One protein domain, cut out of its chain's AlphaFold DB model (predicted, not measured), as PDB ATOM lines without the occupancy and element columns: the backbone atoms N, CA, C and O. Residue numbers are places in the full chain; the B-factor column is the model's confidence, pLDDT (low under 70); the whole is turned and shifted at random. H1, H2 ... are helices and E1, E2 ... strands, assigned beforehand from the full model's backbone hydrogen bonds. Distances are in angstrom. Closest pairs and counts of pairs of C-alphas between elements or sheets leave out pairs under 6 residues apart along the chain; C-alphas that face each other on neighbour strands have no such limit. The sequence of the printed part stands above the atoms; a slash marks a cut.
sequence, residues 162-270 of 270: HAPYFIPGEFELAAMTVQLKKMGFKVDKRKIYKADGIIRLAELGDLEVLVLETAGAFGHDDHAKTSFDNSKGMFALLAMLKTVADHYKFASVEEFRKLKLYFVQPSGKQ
ATOM      1  N   HIS A 162     181.477 168.766 117.098       90.75
ATOM      2  CA  HIS A 162     180.121 168.839 117.649       90.75
ATOM      3  C   HIS A 162     179.186 167.727 117.147       90.75
ATOM      4  O   HIS A 162     178.041 167.655 117.595       90.75
ATOM      5  N   ALA A 163     179.650 166.899 116.202       92.06
ATOM      6  CA  ALA A 163     178.920 165.788 115.583       92.06
ATOM      7  C   ALA A 163     177.452 166.125 115.218       92.06
ATOM      8  O   ALA A 163     176.515 165.585 115.816       92.06
ATOM      9  N   PRO A 164     177.218 167.039 114.255       94.50
ATOM     10  CA  PRO A 164     175.884 167.415 113.832       94.50
ATOM     11  C   PRO A 164     175.199 166.256 113.108       94.50
ATOM     12  O   PRO A 164     175.817 165.567 112.291       94.50
ATOM     13  N   TYR A 165     173.907 166.081 113.360       95.06
ATOM     14  CA  TYR A 165     173.078 165.090 112.680       95.06
ATOM     15  C   TYR A 165     171.687 165.647 112.374       95.06
ATOM     16  O   TYR A 165     171.189 166.530 113.079       95.06
ATOM     17  N   PHE A 166     171.078 165.146 111.299       96.56
ATOM     18  CA  PHE A 166     169.759 165.562 110.836       96.56
ATOM     19  C   PHE A 166     168.708 164.539 111.247       96.56
ATOM     20  O   PHE A 166     168.921 163.330 111.161       96.56
ATOM     21  N   ILE A 167     167.564 165.043 111.692       96.94
ATOM     22  CA  ILE A 167     166.371 164.261 111.979       96.94
ATOM     23  C   ILE A 167     165.304 164.696 110.968       96.94
ATOM     24  O   ILE A 167     164.815 165.819 111.088       96.94
ATOM     25  N   PRO A 168     164.961 163.856 109.976       95.69
ATOM     26  CA  PRO A 168     163.930 164.166 108.989       95.69
ATOM     27  C   PRO A 168     162.508 163.881 109.491       95.69
ATOM     28  O   PRO A 168     162.276 162.934 110.248       95.69
ATOM     29  N   GLY A 169     161.547 164.621 108.939       88.69
ATOM     30  CA  GLY A 169     160.110 164.427 109.129       88.69
ATOM     31  C   GLY A 169     159.575 165.043 110.420       88.69
ATOM     32  O   GLY A 169     160.330 165.657 111.160       88.69
ATOM     33  N   GLU A 170     158.277 164.814 110.666       90.06
ATOM     34  CA  GLU A 170     157.417 165.337 111.751       90.06
ATOM     35  C   GLU A 170     157.887 164.974 113.176       90.06
ATOM     36  O   GLU A 170     157.213 164.252 113.930       90.06
ATOM     37  N   PHE A 171     159.067 165.463 113.551       93.50
ATOM     38  CA  PHE A 171     159.752 165.138 114.793       93.50
ATOM     39  C   PHE A 171     159.569 166.235 115.842       93.50
ATOM     40  O   PHE A 171     159.545 167.425 115.535       93.50
ATOM     41  N   GLU A 172     159.441 165.830 117.104       94.25
ATOM     42  CA  GLU A 172     159.248 166.753 118.223       94.25
ATOM     43  C   GLU A 172     160.468 167.661 118.435       94.25
ATOM     44  O   GLU A 172     161.586 167.182 118.649       94.25
ATOM     45  N   LEU A 173     160.220 168.973 118.466       95.31
ATOM     46  CA  LEU A 173     161.207 169.964 118.884       95.31
ATOM     47  C   LEU A 173     161.307 169.972 120.416       95.31
ATOM     48  O   LEU A 173     160.431 170.489 121.120       95.31
ATOM     49  N   ALA A 174     162.391 169.402 120.939       94.94
ATOM     50  CA  ALA A 174     162.592 169.190 122.367       94.94
ATOM     51  C   ALA A 174     162.643 170.515 123.137       94.94
ATOM     52  O   ALA A 174     162.088 170.607 124.237       94.94
ATOM     53  N   ALA A 175     163.242 171.556 122.552       95.19
ATOM     54  CA  ALA A 175     163.327 172.881 123.145       95.19
ATOM     55  C   ALA A 175     161.945 173.441 123.505       95.19
ATOM     56  O   ALA A 175     161.755 173.941 124.615       95.19
ATOM     57  N   MET A 176     160.949 173.295 122.623       93.44
ATOM     58  CA  MET A 176     159.587 173.763 122.895       93.44
ATOM     59  C   MET A 176     158.994 173.050 124.112       93.44
ATOM     60  O   MET A 176     158.503 173.687 125.046       93.44
ATOM     61  N   THR A 177     159.098 171.722 124.149       92.12
ATOM     62  CA  THR A 177     158.582 170.912 125.258       92.12
ATOM     63  C   THR A 177     159.284 171.230 126.578       92.12
ATOM     64  O   THR A 177     158.625 171.339 127.616       92.12
ATOM     65  N   VAL A 178     160.608 171.407 126.566       92.50
ATOM     66  CA  VAL A 178     161.394 171.767 127.756       92.50
ATOM     67  C   VAL A 178     160.970 173.127 128.302       92.50
ATOM     68  O   VAL A 178     160.727 173.248 129.506       92.50
ATOM     69  N   GLN A 179     160.846 174.140 127.444       92.69
ATOM     70  CA  GLN A 179     160.499 175.492 127.884       92.69
ATOM     71  C   GLN A 179     159.046 175.589 128.363       92.69
ATOM     72  O   GLN A 179     158.793 176.170 129.418       92.69
ATOM     73  N   LEU A 180     158.099 174.925 127.691       89.75
ATOM     74  CA  LEU A 180     156.707 174.868 128.152       89.75
ATOM     75  C   LEU A 180     156.577 174.211 129.534       89.75
ATOM     76  O   LEU A 180     155.865 174.734 130.394       89.75
ATOM     77  N   LYS A 181     157.302 173.111 129.787       90.81
ATOM     78  CA  LYS A 181     157.340 172.475 131.118       90.81
ATOM     79  C   LYS A 181     157.876 173.428 132.185       90.81
ATOM     80  O   LYS A 181     157.299 173.509 133.265       90.81
ATOM     81  N   LYS A 182     158.958 174.156 131.887       90.56
ATOM     82  CA  LYS A 182     159.556 175.139 132.807       90.56
ATOM     83  C   LYS A 182     158.609 176.294 133.133       90.56
ATOM     84  O   LYS A 182     158.626 176.787 134.252       90.56
ATOM     85  N   MET A 183     157.753 176.677 132.190       87.94
ATOM     86  CA  MET A 183     156.694 177.672 132.394       87.94
ATOM     87  C   MET A 183     155.466 177.119 133.146       87.94
ATOM     88  O   MET A 183     154.483 177.832 133.324       87.94
ATOM     89  N   GLY A 184     155.487 175.854 133.584       87.88
ATOM     90  CA  GLY A 184     154.389 175.231 134.329       87.88
ATOM     91  C   GLY A 184     153.235 174.725 133.459       87.88
ATOM     92  O   GLY A 184     152.214 174.285 133.993       87.88
ATOM     93  N   PHE A 185     153.373 174.737 132.128       84.44
ATOM     94  CA  PHE A 185     152.359 174.154 131.254       84.44
ATOM     95  C   PHE A 185     152.410 172.626 131.313       84.44
ATOM     96  O   PHE A 185     153.464 171.998 131.192       84.44
ATOM     97  N   LYS A 186     151.233 172.003 131.441       81.25
ATOM     98  CA  LYS A 186     151.101 170.557 131.249       81.25
ATOM     99  C   LYS A 186     151.341 170.233 129.779       81.25
ATOM    100  O   LYS A 186     150.688 170.800 128.905       81.25
ATOM    101  N   VAL A 187     152.243 169.291 129.520       75.38
ATOM    102  CA  VAL A 187     152.503 168.818 128.159       75.38
ATOM    103  C   VAL A 187     151.304 168.021 127.671       75.38
ATOM    104  O   VAL A 187     151.067 166.893 128.100       75.38
ATOM    105  N   ASP A 188     150.545 168.627 126.767       77.81
ATOM    106  CA  ASP A 188     149.542 167.932 125.975       77.81
ATOM    107  C   ASP A 188     150.236 167.362 124.737       77.81
ATOM    108  O   ASP A 188     150.709 168.119 123.890       77.81
ATOM    109  N   LYS A 189     150.276 166.029 124.610       76.69
ATOM    110  CA  LYS A 189     150.902 165.359 123.458       76.69
ATOM    111  C   LYS A 189     150.294 165.766 122.110       76.69
ATOM    112  O   LYS A 189     150.922 165.573 121.077       76.69
ATOM    113  N   ARG A 190     149.090 166.347 122.108       74.94
ATOM    114  CA  ARG A 190     148.415 166.869 120.908       74.94
ATOM    115  C   ARG A 190     148.883 168.268 120.503       74.94
ATOM    116  O   ARG A 190     148.542 168.717 119.418       74.94
ATOM    117  N   LYS A 191     149.618 168.968 121.371       77.25
ATOM    118  CA  LYS A 191     150.092 170.349 121.166       77.25
ATOM    119  C   LYS A 191     151.614 170.435 121.059       77.25
ATOM    120  O   LYS A 191     152.189 171.497 121.278       77.25
ATOM    121  N   ILE A 192     152.262 169.310 120.773       86.44
ATOM    122  CA  ILE A 192     153.706 169.250 120.583       86.44
ATOM    123  C   ILE A 192     154.051 169.917 119.256       86.44
ATOM    124  O   ILE A 192     153.409 169.662 118.238       86.44
ATOM    125  N   TYR A 193     155.082 170.757 119.281       91.44
ATOM    126  CA  TYR A 193     155.677 171.273 118.061       91.44
ATOM    127  C   TYR A 193     156.390 170.138 117.337       91.44
ATOM    128  O   TYR A 193     157.327 169.553 117.885       91.44
ATOM    129  N   LYS A 194     155.974 169.869 116.103       93.31
ATOM    130  CA  LYS A 194     156.663 168.956 115.201       93.31
ATOM    131  C   LYS A 194     157.247 169.742 114.039       93.31
ATOM    132  O   LYS A 194     156.519 170.530 113.435       93.31
ATOM    133  N   ALA A 195     158.544 169.580 113.821       95.06
ATOM    134  CA  ALA A 195     159.263 170.174 112.702       95.06
ATOM    135  C   ALA A 195     159.289 169.208 111.520       95.06
ATOM    136  O   ALA A 195     159.211 168.007 111.749       95.06
ATOM    137  N   ASP A 196     159.497 169.710 110.303       95.31
ATOM    138  CA  ASP A 196     159.790 168.865 109.134       95.31
ATOM    139  C   ASP A 196     161.227 168.346 109.127       95.31
ATOM    140  O   ASP A 196     161.555 167.370 108.447       95.31
ATOM    141  N   GLY A 197     162.110 169.020 109.856       96.56
ATOM    142  CA  GLY A 197     163.474 168.572 110.047       96.56
ATOM    143  C   GLY A 197     164.194 169.356 111.133       96.56
ATOM    144  O   GLY A 197     163.896 170.523 111.386       96.56
ATOM    145  N   ILE A 198     165.151 168.708 111.789       97.62
ATOM    146  CA  ILE A 198     165.925 169.299 112.887       97.62
ATOM    147  C   ILE A 198     167.393 168.926 112.708       97.62
ATOM    148  O   ILE A 198     167.697 167.765 112.440       97.62
ATOM    149  N   ILE A 199     168.312 169.877 112.896       96.56
ATOM    150  CA  ILE A 199     169.729 169.552 113.123       96.56
ATOM    151  C   ILE A 199     170.043 169.696 114.603       96.56
ATOM    152  O   ILE A 199     169.770 170.739 115.211       96.56
ATOM    153  N   ARG A 200     170.666 168.654 115.153       96.44
ATOM    154  CA  ARG A 200     171.155 168.606 116.531       96.44
ATOM    155  C   ARG A 200     172.657 168.390 116.578       96.44
ATOM    156  O   ARG A 200     173.231 167.845 115.641       96.44
ATOM    157  N   LEU A 201     173.271 168.822 117.674       95.19
ATOM    158  CA  LEU A 201     174.690 168.628 117.969       95.19
ATOM    159  C   LEU A 201     174.835 167.565 119.064       95.19
ATOM    160  O   LEU A 201     174.557 167.855 120.229       95.19
ATOM    161  N   ALA A 202     175.241 166.344 118.696       94.12
ATOM    162  CA  ALA A 202     175.276 165.211 119.627       94.12
ATOM    163  C   ALA A 202     176.233 165.459 120.805       94.12
ATOM    164  O   ALA A 202     175.860 165.269 121.961       94.12
ATOM    165  N   GLU A 203     177.428 165.991 120.524       94.44
ATOM    166  CA  GLU A 203     178.453 166.250 121.550       94.44
ATOM    167  C   GLU A 203     178.101 167.428 122.475       94.44
ATOM    168  O   GLU A 203     178.731 167.619 123.512       94.44
ATOM    169  N   LEU A 204     177.071 168.213 122.135       93.12
ATOM    170  CA  LEU A 204     176.553 169.300 122.971       93.12
ATOM    171  C   LEU A 204     175.208 168.929 123.613       93.12
ATOM    172  O   LEU A 204     174.346 169.787 123.802       93.12
ATOM    173  N   GLY A 205     175.015 167.647 123.935       93.19
ATOM    174  CA  GLY A 205     173.817 167.163 124.622       93.19
ATOM    175  C   GLY A 205     172.556 167.274 123.770       93.19
ATOM    176  O   GLY A 205     171.511 167.688 124.275       93.19
ATOM    177  N   ASP A 206     172.670 166.942 122.483       95.25
ATOM    178  CA  ASP A 206     171.583 166.996 121.499       95.25
ATOM    179  C   ASP A 206     170.966 168.392 121.322       95.25
ATOM    180  O   ASP A 206     169.767 168.544 121.070       95.25
ATOM    181  N   LEU A 207     171.796 169.433 121.425       95.50
ATOM    182  CA  LEU A 207     171.356 170.816 121.280       95.50
ATOM    183  C   LEU A 207     170.790 171.070 119.878       95.50
ATOM    184  O   LEU A 207     171.467 170.849 118.873       95.50
ATOM    185  N   GLU A 208     169.559 171.569 119.814       97.56
ATOM    186  CA  GLU A 208     168.869 171.910 118.568       97.56
ATOM    187  C   GLU A 208     169.385 173.250 118.027       97.56
ATOM    188  O   GLU A 208     169.290 174.277 118.703       97.56
ATOM    189  N   VAL A 209     169.919 173.251 116.800       95.69
ATOM    190  CA  VAL A 209     170.555 174.438 116.185       95.69
ATOM    191  C   VAL A 209     169.939 174.869 114.856       95.69
ATOM    192  O   VAL A 209     170.121 176.016 114.437       95.69
ATOM    193  N   LEU A 210     169.183 173.983 114.206       96.75
ATOM    194  CA  LEU A 210     168.430 174.288 112.994       96.75
ATOM    195  C   LEU A 210     167.060 173.626 113.046       96.75
ATOM    196  O   LEU A 210     166.963 172.459 113.428       96.75
ATOM    197  N   VAL A 211     166.037 174.352 112.603       97.19
ATOM    198  CA  VAL A 211     164.690 173.821 112.370       97.19
ATOM    199  C   VAL A 211     164.253 174.113 110.932       97.19
ATOM    200  O   VAL A 211     164.484 175.206 110.409       97.19
ATOM    201  N   LEU A 212     163.673 173.106 110.285       96.38
ATOM    202  CA  LEU A 212     163.130 173.143 108.932       96.38
ATOM    203  C   LEU A 212     161.601 173.085 109.005       96.38
ATOM    204  O   LEU A 212     161.052 172.216 109.681       96.38
ATOM    205  N   GLU A 213     160.944 173.981 108.275       94.62
ATOM    206  CA  GLU A 213     159.507 173.929 107.984       94.62
ATOM    207  C   GLU A 213     159.317 174.157 106.486       94.62
ATOM    208  O   GLU A 213     159.730 175.189 105.954       94.62
ATOM    209  N   THR A 214     158.708 173.210 105.793       91.94
ATOM    210  CA  THR A 214     158.468 173.289 104.359       91.94
ATOM    211  C   THR A 214     157.043 173.763 104.117       91.94
ATOM    212  O   THR A 214     156.076 173.125 104.513       91.94
ATOM    213  N   ALA A 215     156.901 174.894 103.426       89.81
ATOM    214  CA  ALA A 215     155.608 175.534 103.212       89.81
ATOM    215  C   ALA A 215     154.951 175.087 101.891       89.81
ATOM    216  O   ALA A 215     154.578 175.919 101.066       89.81
ATOM    217  N   GLY A 216     154.808 173.778 101.678       89.19
ATOM    218  CA  GLY A 216     154.152 173.198 100.503       89.19
ATOM    219  C   GLY A 216     155.065 172.382  99.584       89.19
ATOM    220  O   GLY A 216     156.268 172.228  99.788       89.19
ATOM    221  N   ALA A 217     154.461 171.822  98.535       90.69
ATOM    222  CA  ALA A 217     155.200 171.151  97.470       90.69
ATOM    223  C   ALA A 217     156.009 172.158  96.638       90.69
ATOM    224  O   ALA A 217     155.724 173.357  96.625       90.69
ATOM    225  N   PHE A 218     156.985 171.668  95.871       90.25
ATOM    226  CA  PHE A 218     157.751 172.539  94.984       90.25
ATOM    227  C   PHE A 218     156.831 173.296  94.012       90.25
ATOM    228  O   PHE A 218     155.931 172.704  93.407       90.25
ATOM    229  N   GLY A 219     157.065 174.603  93.866       86.00
ATOM    230  CA  GLY A 219     156.296 175.478  92.976       86.00
ATOM    231  C   GLY A 219     154.870 175.792  93.441       86.00
ATOM    232  O   GLY A 219     154.111 176.355  92.658       86.00
ATOM    233  N   HIS A 220     154.495 175.432  94.672       82.81
ATOM    234  CA  HIS A 220     153.211 175.817  95.253       82.81
ATOM    235  C   HIS A 220     153.387 177.017  96.183       82.81
ATOM    236  O   HIS A 220     154.046 176.919  97.215       82.81
ATOM    237  N   ASP A 221     152.758 178.133  95.821       73.94
ATOM    238  CA  ASP A 221     152.737 179.353  96.625       73.94
ATOM    239  C   ASP A 221     151.472 179.392  97.489       73.94
ATOM    240  O   ASP A 221     150.451 179.973  97.119       73.94
ATOM    241  N   ASP A 222     151.531 178.761  98.662       80.19
ATOM    242  CA  ASP A 222     150.539 178.985  99.715       80.19
ATOM    243  C   ASP A 222     151.071 180.040 100.692       80.19
ATOM    244  O   ASP A 222     151.814 179.757 101.639       80.19
ATOM    245  N   HIS A 223     150.693 181.297 100.454       80.81
ATOM    246  CA  HIS A 223     151.089 182.419 101.307       80.81
ATOM    247  C   HIS A 223     150.573 182.285 102.747       80.81
ATOM    248  O   HIS A 223     151.238 182.758 103.676       80.81
ATOM    249  N   ALA A 224     149.413 181.650 102.952       83.00
ATOM    250  CA  ALA A 224     148.853 181.452 104.284       83.00
ATOM    251  C   ALA A 224     149.679 180.419 105.055       83.00
ATOM    252  O   ALA A 224     150.090 180.700 106.184       83.00
ATOM    253  N   LYS A 225     150.003 179.283 104.423       83.94
ATOM    254  CA  LYS A 225     150.894 178.269 105.002       83.94
ATOM    255  C   LYS A 225     152.294 178.826 105.252       83.94
ATOM    256  O   LYS A 225     152.791 178.725 106.366       83.94
ATOM    257  N   THR A 226     152.874 179.528 104.280       84.44
ATOM    258  CA  THR A 226     154.193 180.171 104.424       84.44
ATOM    259  C   THR A 226     154.231 181.116 105.626       84.44
ATOM    260  O   THR A 226     155.146 181.049 106.447       84.44
ATOM    261  N   SER A 227     153.216 181.972 105.780       82.44
ATOM    262  CA  SER A 227     153.129 182.914 106.906       82.44
ATOM    263  C   SER A 227     152.930 182.208 108.251       82.44
ATOM    264  O   SER A 227     153.494 182.626 109.270       82.44
ATOM    265  N   PHE A 228     152.124 181.144 108.261       84.88
ATOM    266  CA  PHE A 228     151.897 180.321 109.442       84.88
ATOM    267  C   PHE A 228     153.186 179.619 109.879       84.88
ATOM    268  O   PHE A 228     153.600 179.788 111.027       84.88
ATOM    269  N   ASP A 229     153.866 178.934 108.961       87.81
ATOM    270  CA  ASP A 229     155.113 178.214 109.223       87.81
ATOM    271  C   ASP A 229     156.259 179.166 109.589       87.81
ATOM    272  O   ASP A 229     157.094 178.839 110.426       87.81
ATOM    273  N   ASN A 230     156.257 180.399 109.073       85.50
ATOM    274  CA  ASN A 230     157.200 181.434 109.500       85.50
ATOM    275  C   ASN A 230     156.985 181.828 110.969       85.50
ATOM    276  O   ASN A 230     157.930 181.900 111.756       85.50
ATOM    277  N   SER A 231     155.722 182.037 111.358       84.38
ATOM    278  CA  SER A 231     155.359 182.343 112.748       84.38
ATOM    279  C   SER A 231     155.679 181.163 113.669       84.38
ATOM    280  O   SER A 231     156.201 181.353 114.766       84.38
ATOM    281  N   LYS A 232     155.404 179.940 113.207       87.50
ATOM    282  CA  LYS A 232     155.735 178.683 113.881       87.50
ATOM    283  C   LYS A 232     157.255 178.576 114.099       87.50
ATOM    284  O   LYS A 232     157.691 178.444 115.244       87.50
ATOM    285  N   GLY A 233     158.050 178.769 113.048       90.75
ATOM    286  CA  GLY A 233     159.512 178.781 113.089       90.75
ATOM    287  C   GLY A 233     160.092 179.841 114.030       90.75
ATOM    288  O   GLY A 233     161.025 179.558 114.777       90.75
ATOM    289  N   MET A 234     159.504 181.040 114.091       89.94
ATOM    290  CA  MET A 234     159.905 182.070 115.059       89.94
ATOM    291  C   MET A 234     159.779 181.574 116.507       89.94
ATOM    292  O   MET A 234     160.725 181.702 117.285       89.94
ATOM    293  N   PHE A 235     158.636 180.991 116.882       89.62
ATOM    294  CA  PHE A 235     158.451 180.463 118.237       89.62
ATOM    295  C   PHE A 235     159.373 179.274 118.529       89.62
ATOM    296  O   PHE A 235     159.881 179.166 119.647       89.62
ATOM    297  N   ALA A 236     159.639 178.420 117.536       93.94
ATOM    298  CA  ALA A 236     160.647 177.367 117.649       93.94
ATOM    299  C   ALA A 236     162.031 177.937 117.973       93.94
ATOM    300  O   ALA A 236     162.642 177.529 118.961       93.94
ATOM    301  N   LEU A 237     162.487 178.936 117.210       94.62
ATOM    302  CA  LEU A 237     163.777 179.584 117.440       94.62
ATOM    303  C   LEU A 237     163.873 180.225 118.826       94.62
ATOM    304  O   LEU A 237     164.923 180.133 119.454       94.62
ATOM    305  N   LEU A 238     162.802 180.841 119.336       92.44
ATOM    306  CA  LEU A 238     162.797 181.411 120.689       92.44
ATOM    307  C   LEU A 238     162.943 180.336 121.765       92.44
ATOM    308  O   LEU A 238     163.728 180.500 122.703       92.44
ATOM    309  N   ALA A 239     162.222 179.223 121.622       94.12
ATOM    310  CA  ALA A 239     162.347 178.098 122.537       94.12
ATOM    311  C   ALA A 239     163.757 177.489 122.487       94.12
ATOM    312  O   ALA A 239     164.337 177.195 123.538       94.12
ATOM    313  N   MET A 240     164.330 177.340 121.288       96.94
ATOM    314  CA  MET A 240     165.710 176.885 121.091       96.94
ATOM    315  C   MET A 240     166.697 177.856 121.749       96.94
ATOM    316  O   MET A 240     167.489 177.433 122.586       96.94
ATOM    317  N   LEU A 241     166.585 179.162 121.486       95.06
ATOM    318  CA  LEU A 241     167.447 180.202 122.057       95.06
ATOM    319  C   LEU A 241     167.430 180.178 123.585       95.06
ATOM    320  O   LEU A 241     168.483 180.157 124.225       95.06
ATOM    321  N   LYS A 242     166.238 180.112 124.183       93.88
ATOM    322  CA  LYS A 242     166.090 180.019 125.637       93.88
ATOM    323  C   LYS A 242     166.667 178.718 126.194       93.88
ATOM    324  O   LYS A 242     167.233 178.719 127.285       93.88
ATOM    325  N   THR A 243     166.551 177.617 125.458       95.69
ATOM    326  CA  THR A 243     167.135 176.327 125.848       95.69
ATOM    327  C   THR A 243     168.657 176.378 125.840       95.69
ATOM    328  O   THR A 243     169.265 175.919 126.804       95.69
ATOM    329  N   VAL A 244     169.269 177.012 124.834       95.25
ATOM    330  CA  VAL A 244     170.720 177.252 124.801       95.25
ATOM    331  C   VAL A 244     171.146 178.140 125.975       95.25
ATOM    332  O   VAL A 244     172.092 177.799 126.678       95.25
ATOM    333  N   ALA A 245     170.418 179.230 126.242       93.94
ATOM    334  CA  ALA A 245     170.707 180.128 127.365       93.94
ATOM    335  C   ALA A 245     170.639 179.410 128.723       93.94
ATOM    336  O   ALA A 245     171.485 179.622 129.585       93.94
ATOM    337  N   ASP A 246     169.656 178.526 128.910       94.12
ATOM    338  CA  ASP A 246     169.526 177.735 130.137       94.12
ATOM    339  C   ASP A 246     170.619 176.678 130.280       94.12
ATOM    340  O   ASP A 246     171.055 176.391 131.397       94.12
ATOM    341  N   HIS A 247     171.034 176.079 129.162       93.50
ATOM    342  CA  HIS A 247     172.112 175.098 129.133       93.50
ATOM    343  C   HIS A 247     173.448 175.758 129.500       93.50
ATOM    344  O   HIS A 247     174.166 175.273 130.372       93.50
ATOM    345  N   TYR A 248     173.726 176.927 128.919       93.94
ATOM    346  CA  TYR A 248     174.932 177.718 129.159       93.94
ATOM    347  C   TYR A 248     174.658 178.928 130.061       93.94
ATOM    348  O   TYR A 248     175.076 180.043 129.765       93.94
ATOM    349  N   LYS A 249     173.989 178.715 131.201       93.31
ATOM    350  CA  LYS A 249     173.549 179.792 132.119       93.31
ATOM    351  C   LYS A 249     174.660 180.677 132.701       93.31
ATOM    352  O   LYS A 249     174.367 181.686 133.332       93.31
ATOM    353  N   PHE A 250     175.917 180.265 132.547       94.25
ATOM    354  CA  PHE A 250     177.100 180.995 133.003       94.25
ATOM    355  C   PHE A 250     177.877 181.662 131.857       94.25
ATOM    356  O   PHE A 250     178.889 182.308 132.116       94.25
ATOM    357  N   ALA A 251     177.444 181.493 130.603       92.88
ATOM    358  CA  ALA A 251     178.046 182.188 129.473       92.88
ATOM    359  C   ALA A 251     177.774 183.694 129.564       92.88
ATOM    360  O   ALA A 251     176.715 184.126 130.027       92.88
ATOM    361  N   SER A 252     178.732 184.497 129.103       93.19
ATOM    362  CA  SER A 252     178.549 185.941 129.034       93.19
ATOM    363  C   SER A 252     177.548 186.317 127.941       93.19
ATOM    364  O   SER A 252     177.332 185.583 126.969       93.19
ATOM    365  N   VAL A 253     176.952 187.500 128.079       88.25
ATOM    366  CA  VAL A 253     176.047 188.050 127.062       88.25
ATOM    367  C   VAL A 253     176.795 188.256 125.741       88.25
ATOM    368  O   VAL A 253     176.225 188.062 124.670       88.25
ATOM    369  N   GLU A 254     178.079 188.602 125.802       88.81
ATOM    370  CA  GLU A 254     178.949 188.820 124.647       88.81
ATOM    371  C   GLU A 254     179.161 187.542 123.831       88.81
ATOM    372  O   GLU A 254     179.087 187.595 122.603       88.81
ATOM    373  N   GLU A 255     179.376 186.394 124.481       89.88
ATOM    374  CA  GLU A 255     179.462 185.105 123.783       89.88
ATOM    375  C   GLU A 255     178.096 184.671 123.260       89.88
ATOM    376  O   GLU A 255     177.969 184.259 122.105       89.88
ATOM    377  N   PHE A 256     177.042 184.846 124.063       89.50
ATOM    378  CA  PHE A 256     175.686 184.490 123.652       89.50
ATOM    379  C   PHE A 256     175.224 185.274 122.413       89.50
ATOM    380  O   PHE A 256     174.550 184.722 121.547       89.50
ATOM    381  N   ARG A 257     175.651 186.535 122.256       85.31
ATOM    382  CA  ARG A 257     175.381 187.357 121.060       85.31
ATOM    383  C   ARG A 257     175.985 186.801 119.767       85.31
ATOM    384  O   ARG A 257     175.533 187.185 118.691       85.31
ATOM    385  N   LYS A 258     176.998 185.933 119.846       86.06
ATOM    386  CA  LYS A 258     177.609 185.291 118.669       86.06
ATOM    387  C   LYS A 258     176.833 184.057 118.204       86.06
ATOM    388  O   LYS A 258     177.056 183.598 117.082       86.06
ATOM    389  N   LEU A 259     175.943 183.521 119.044       89.94
ATOM    390  CA  LEU A 259     175.130 182.353 118.731       89.94
ATOM    391  C   LEU A 259     174.243 182.623 117.513       89.94
ATOM    392  O   LEU A 259     173.574 183.652 117.415       89.94
ATOM    393  N   LYS A 260     174.199 181.650 116.606       89.56
ATOM    394  CA  LYS A 260     173.290 181.646 115.462       89.56
ATOM    395  C   LYS A 260     172.463 180.374 115.503       89.56
ATOM    396  O   LYS A 260     173.015 179.280 115.575       89.56
ATOM    397  N   LEU A 261     171.151 180.546 115.441       94.38
ATOM    398  CA  LEU A 261     170.193 179.472 115.227       94.38
ATOM    399  C   LEU A 261     169.564 179.678 113.857       94.38
ATOM    400  O   LEU A 261     169.352 180.816 113.433       94.38
ATOM    401  N   TYR A 262     169.287 178.582 113.165       94.56
ATOM    402  CA  TYR A 262     168.841 178.629 111.783       94.56
ATOM    403  C   TYR A 262     167.395 178.165 111.676       94.56
ATOM    404  O   TYR A 262     167.023 177.103 112.170       94.56
ATOM    405  N   PHE A 263     166.585 178.965 110.998       94.19
ATOM    406  CA  PHE A 263     165.281 178.547 110.510       94.19
ATOM    407  C   PHE A 263     165.354 178.499 108.993       94.19
ATOM    408  O   PHE A 263     165.700 179.497 108.357       94.19
ATOM    409  N   VAL A 264     165.079 177.329 108.426       93.69
ATOM    410  CA  VAL A 264     165.053 177.133 106.978       93.69
ATOM    411  C   VAL A 264     163.613 176.899 106.567       93.69
ATOM    412  O   VAL A 264     162.962 175.992 107.077       93.69
ATOM    413  N   GLN A 265     163.139 177.715 105.633       91.50
ATOM    414  CA  GLN A 265     161.810 177.585 105.060       91.50
ATOM    415  C   GLN A 265     161.908 177.606 103.539       91.50
ATOM    416  O   GLN A 265     162.025 178.683 102.948       91.50
ATOM    417  N   PRO A 266     161.885 176.439 102.882       87.38
ATOM    418  CA  PRO A 266     161.628 176.376 101.459       87.38
ATOM    419  C   PRO A 266     160.208 176.897 101.212       87.38
ATOM    420  O   PRO A 266     159.224 176.286 101.627       87.38
ATOM    421  N   SER A 267     160.109 178.047 100.556       73.19
ATOM    422  CA  SER A 267     158.862 178.601 100.031       73.19
ATOM    423  C   SER A 267     159.091 179.026  98.584       73.19
ATOM    424  O   SER A 267     160.238 179.250  98.178       73.19
ATOM    425  N   GLY A 268     158.027 179.155  97.792       62.62
ATOM    426  CA  GLY A 268     158.153 179.801  96.488       62.62
ATOM    427  C   GLY A 268     158.397 181.312  96.619       62.62
ATOM    428  O   GLY A 268     158.732 181.816  97.700       62.62
ATOM    429  N   LYS A 269     158.371 182.033  95.493       55.19
ATOM    430  CA  LYS A 269     158.863 183.420  95.437       55.19
ATOM    431  C   LYS A 269     157.992 184.338  96.307       55.19
ATOM    432  O   LYS A 269     156.795 184.458  96.068       55.19
ATOM    433  N   GLN A 270     158.626 185.006  97.277       42.28
ATOM    434  CA  GLN A 270     158.067 186.157  97.999       42.28
ATOM    435  C   GLN A 270     158.219 187.446  97.193       42.28
ATOM    436  O   GLN A 270     159.271 187.603  96.524       42.28
TER     437      GLN A 270
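AT A GLANCE: This is residues 162 to 270 of the 270 residues of an uncharacterized protein of Parasitella parasitica (UniProt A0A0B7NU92). A strongly twisted sheet of four strands is covered on one face by one long helix, H2, which runs along the strands over E3. A shorter helix, H1, packs on H2 at a steep angle and only grazes the sheet, while the tiny H3 lies near the last residues of H2. The printed part has 109 residues with three named helices and four named strands, in the order E1 H1 E2 E3 H2 H3 E4; the sheet is mixed, in the order E1, E2, E3, E4. The class is mixed, helices and strands, and the whole is compact, with a radius of gyration of the C-alphas of 14.7 A and spans of 45 by 32 by 24 A.

IN THESE COORDINATES: E1, residues 164 to 172, begins at C-alpha 164 (175.884, 167.415, 113.832), bends by 108 degrees at residue 169 and measures 17.2 A. H1 is residues 174 to 182, 12.4 A. E2, residues 194 to 201, measures 18.2 A and bends by 79 degrees at residue 197. E3 is residues 207 to 212, 15.0 A. H2, residues 223 to 247, runs 35.6 A from C-alpha 223 at (151.089, 182.419, 101.307). H3 is residues 253 to 256, 4.9 A. E4, residues 262 to 264, measures 6.3 A and ends at C-alpha 264 (165.053, 177.133, 106.978).

HOW THE PARTS SIT: E1, an edge strand, is antiparallel to E2, with N 167 and O 198 2.8 A apart, within hydrogen-bond range. E2 and E3 form a hairpin, with N 212 and O 197 at 2.8 A. E3 is parallel to the other edge strand, E4, with N 264 and O 211 at 3.0 A. E3, H2, H3 and E4 make a strand-helix-strand unit, two parallel neighbour strands with helices between, and its crossover is right-handed. H2 is on the sheet, making two layers, helix on one face of a sheet, at a height of 7.9 A over the sheet; on the local plane it stands at 5 degrees to E3. The closest C-alphas of H2 and E3 are those of Met 240 and Glu 208, 6.4 A apart. With residues 236 to 243 alone H2 touches H1, closest at the C-alphas of Ala 175 and Met 240, 5.1 A, at a steep tilt of 66 degrees, the same way. H1 only grazes the sheet, with its residues 174 to 176. H3 is not on the sheet; it is close to H2 but not clearly touching, the C-alphas of Ala 245 and Phe 256 being 7.6 A apart. In H1 and H2 every O i to N i+4 pair is within hydrogen-bond range; H3 is too short for such a pair.

THE WHOLE: The C-alphas farthest apart, those of Gly 219 and Phe 250, are 45.4 A apart. The printed part has no cut. The link from H1 to E2, 11 residues, is long. Mean pLDDT of the printed part is 89.5; residues 268 to 270, the chain's last, are under 70.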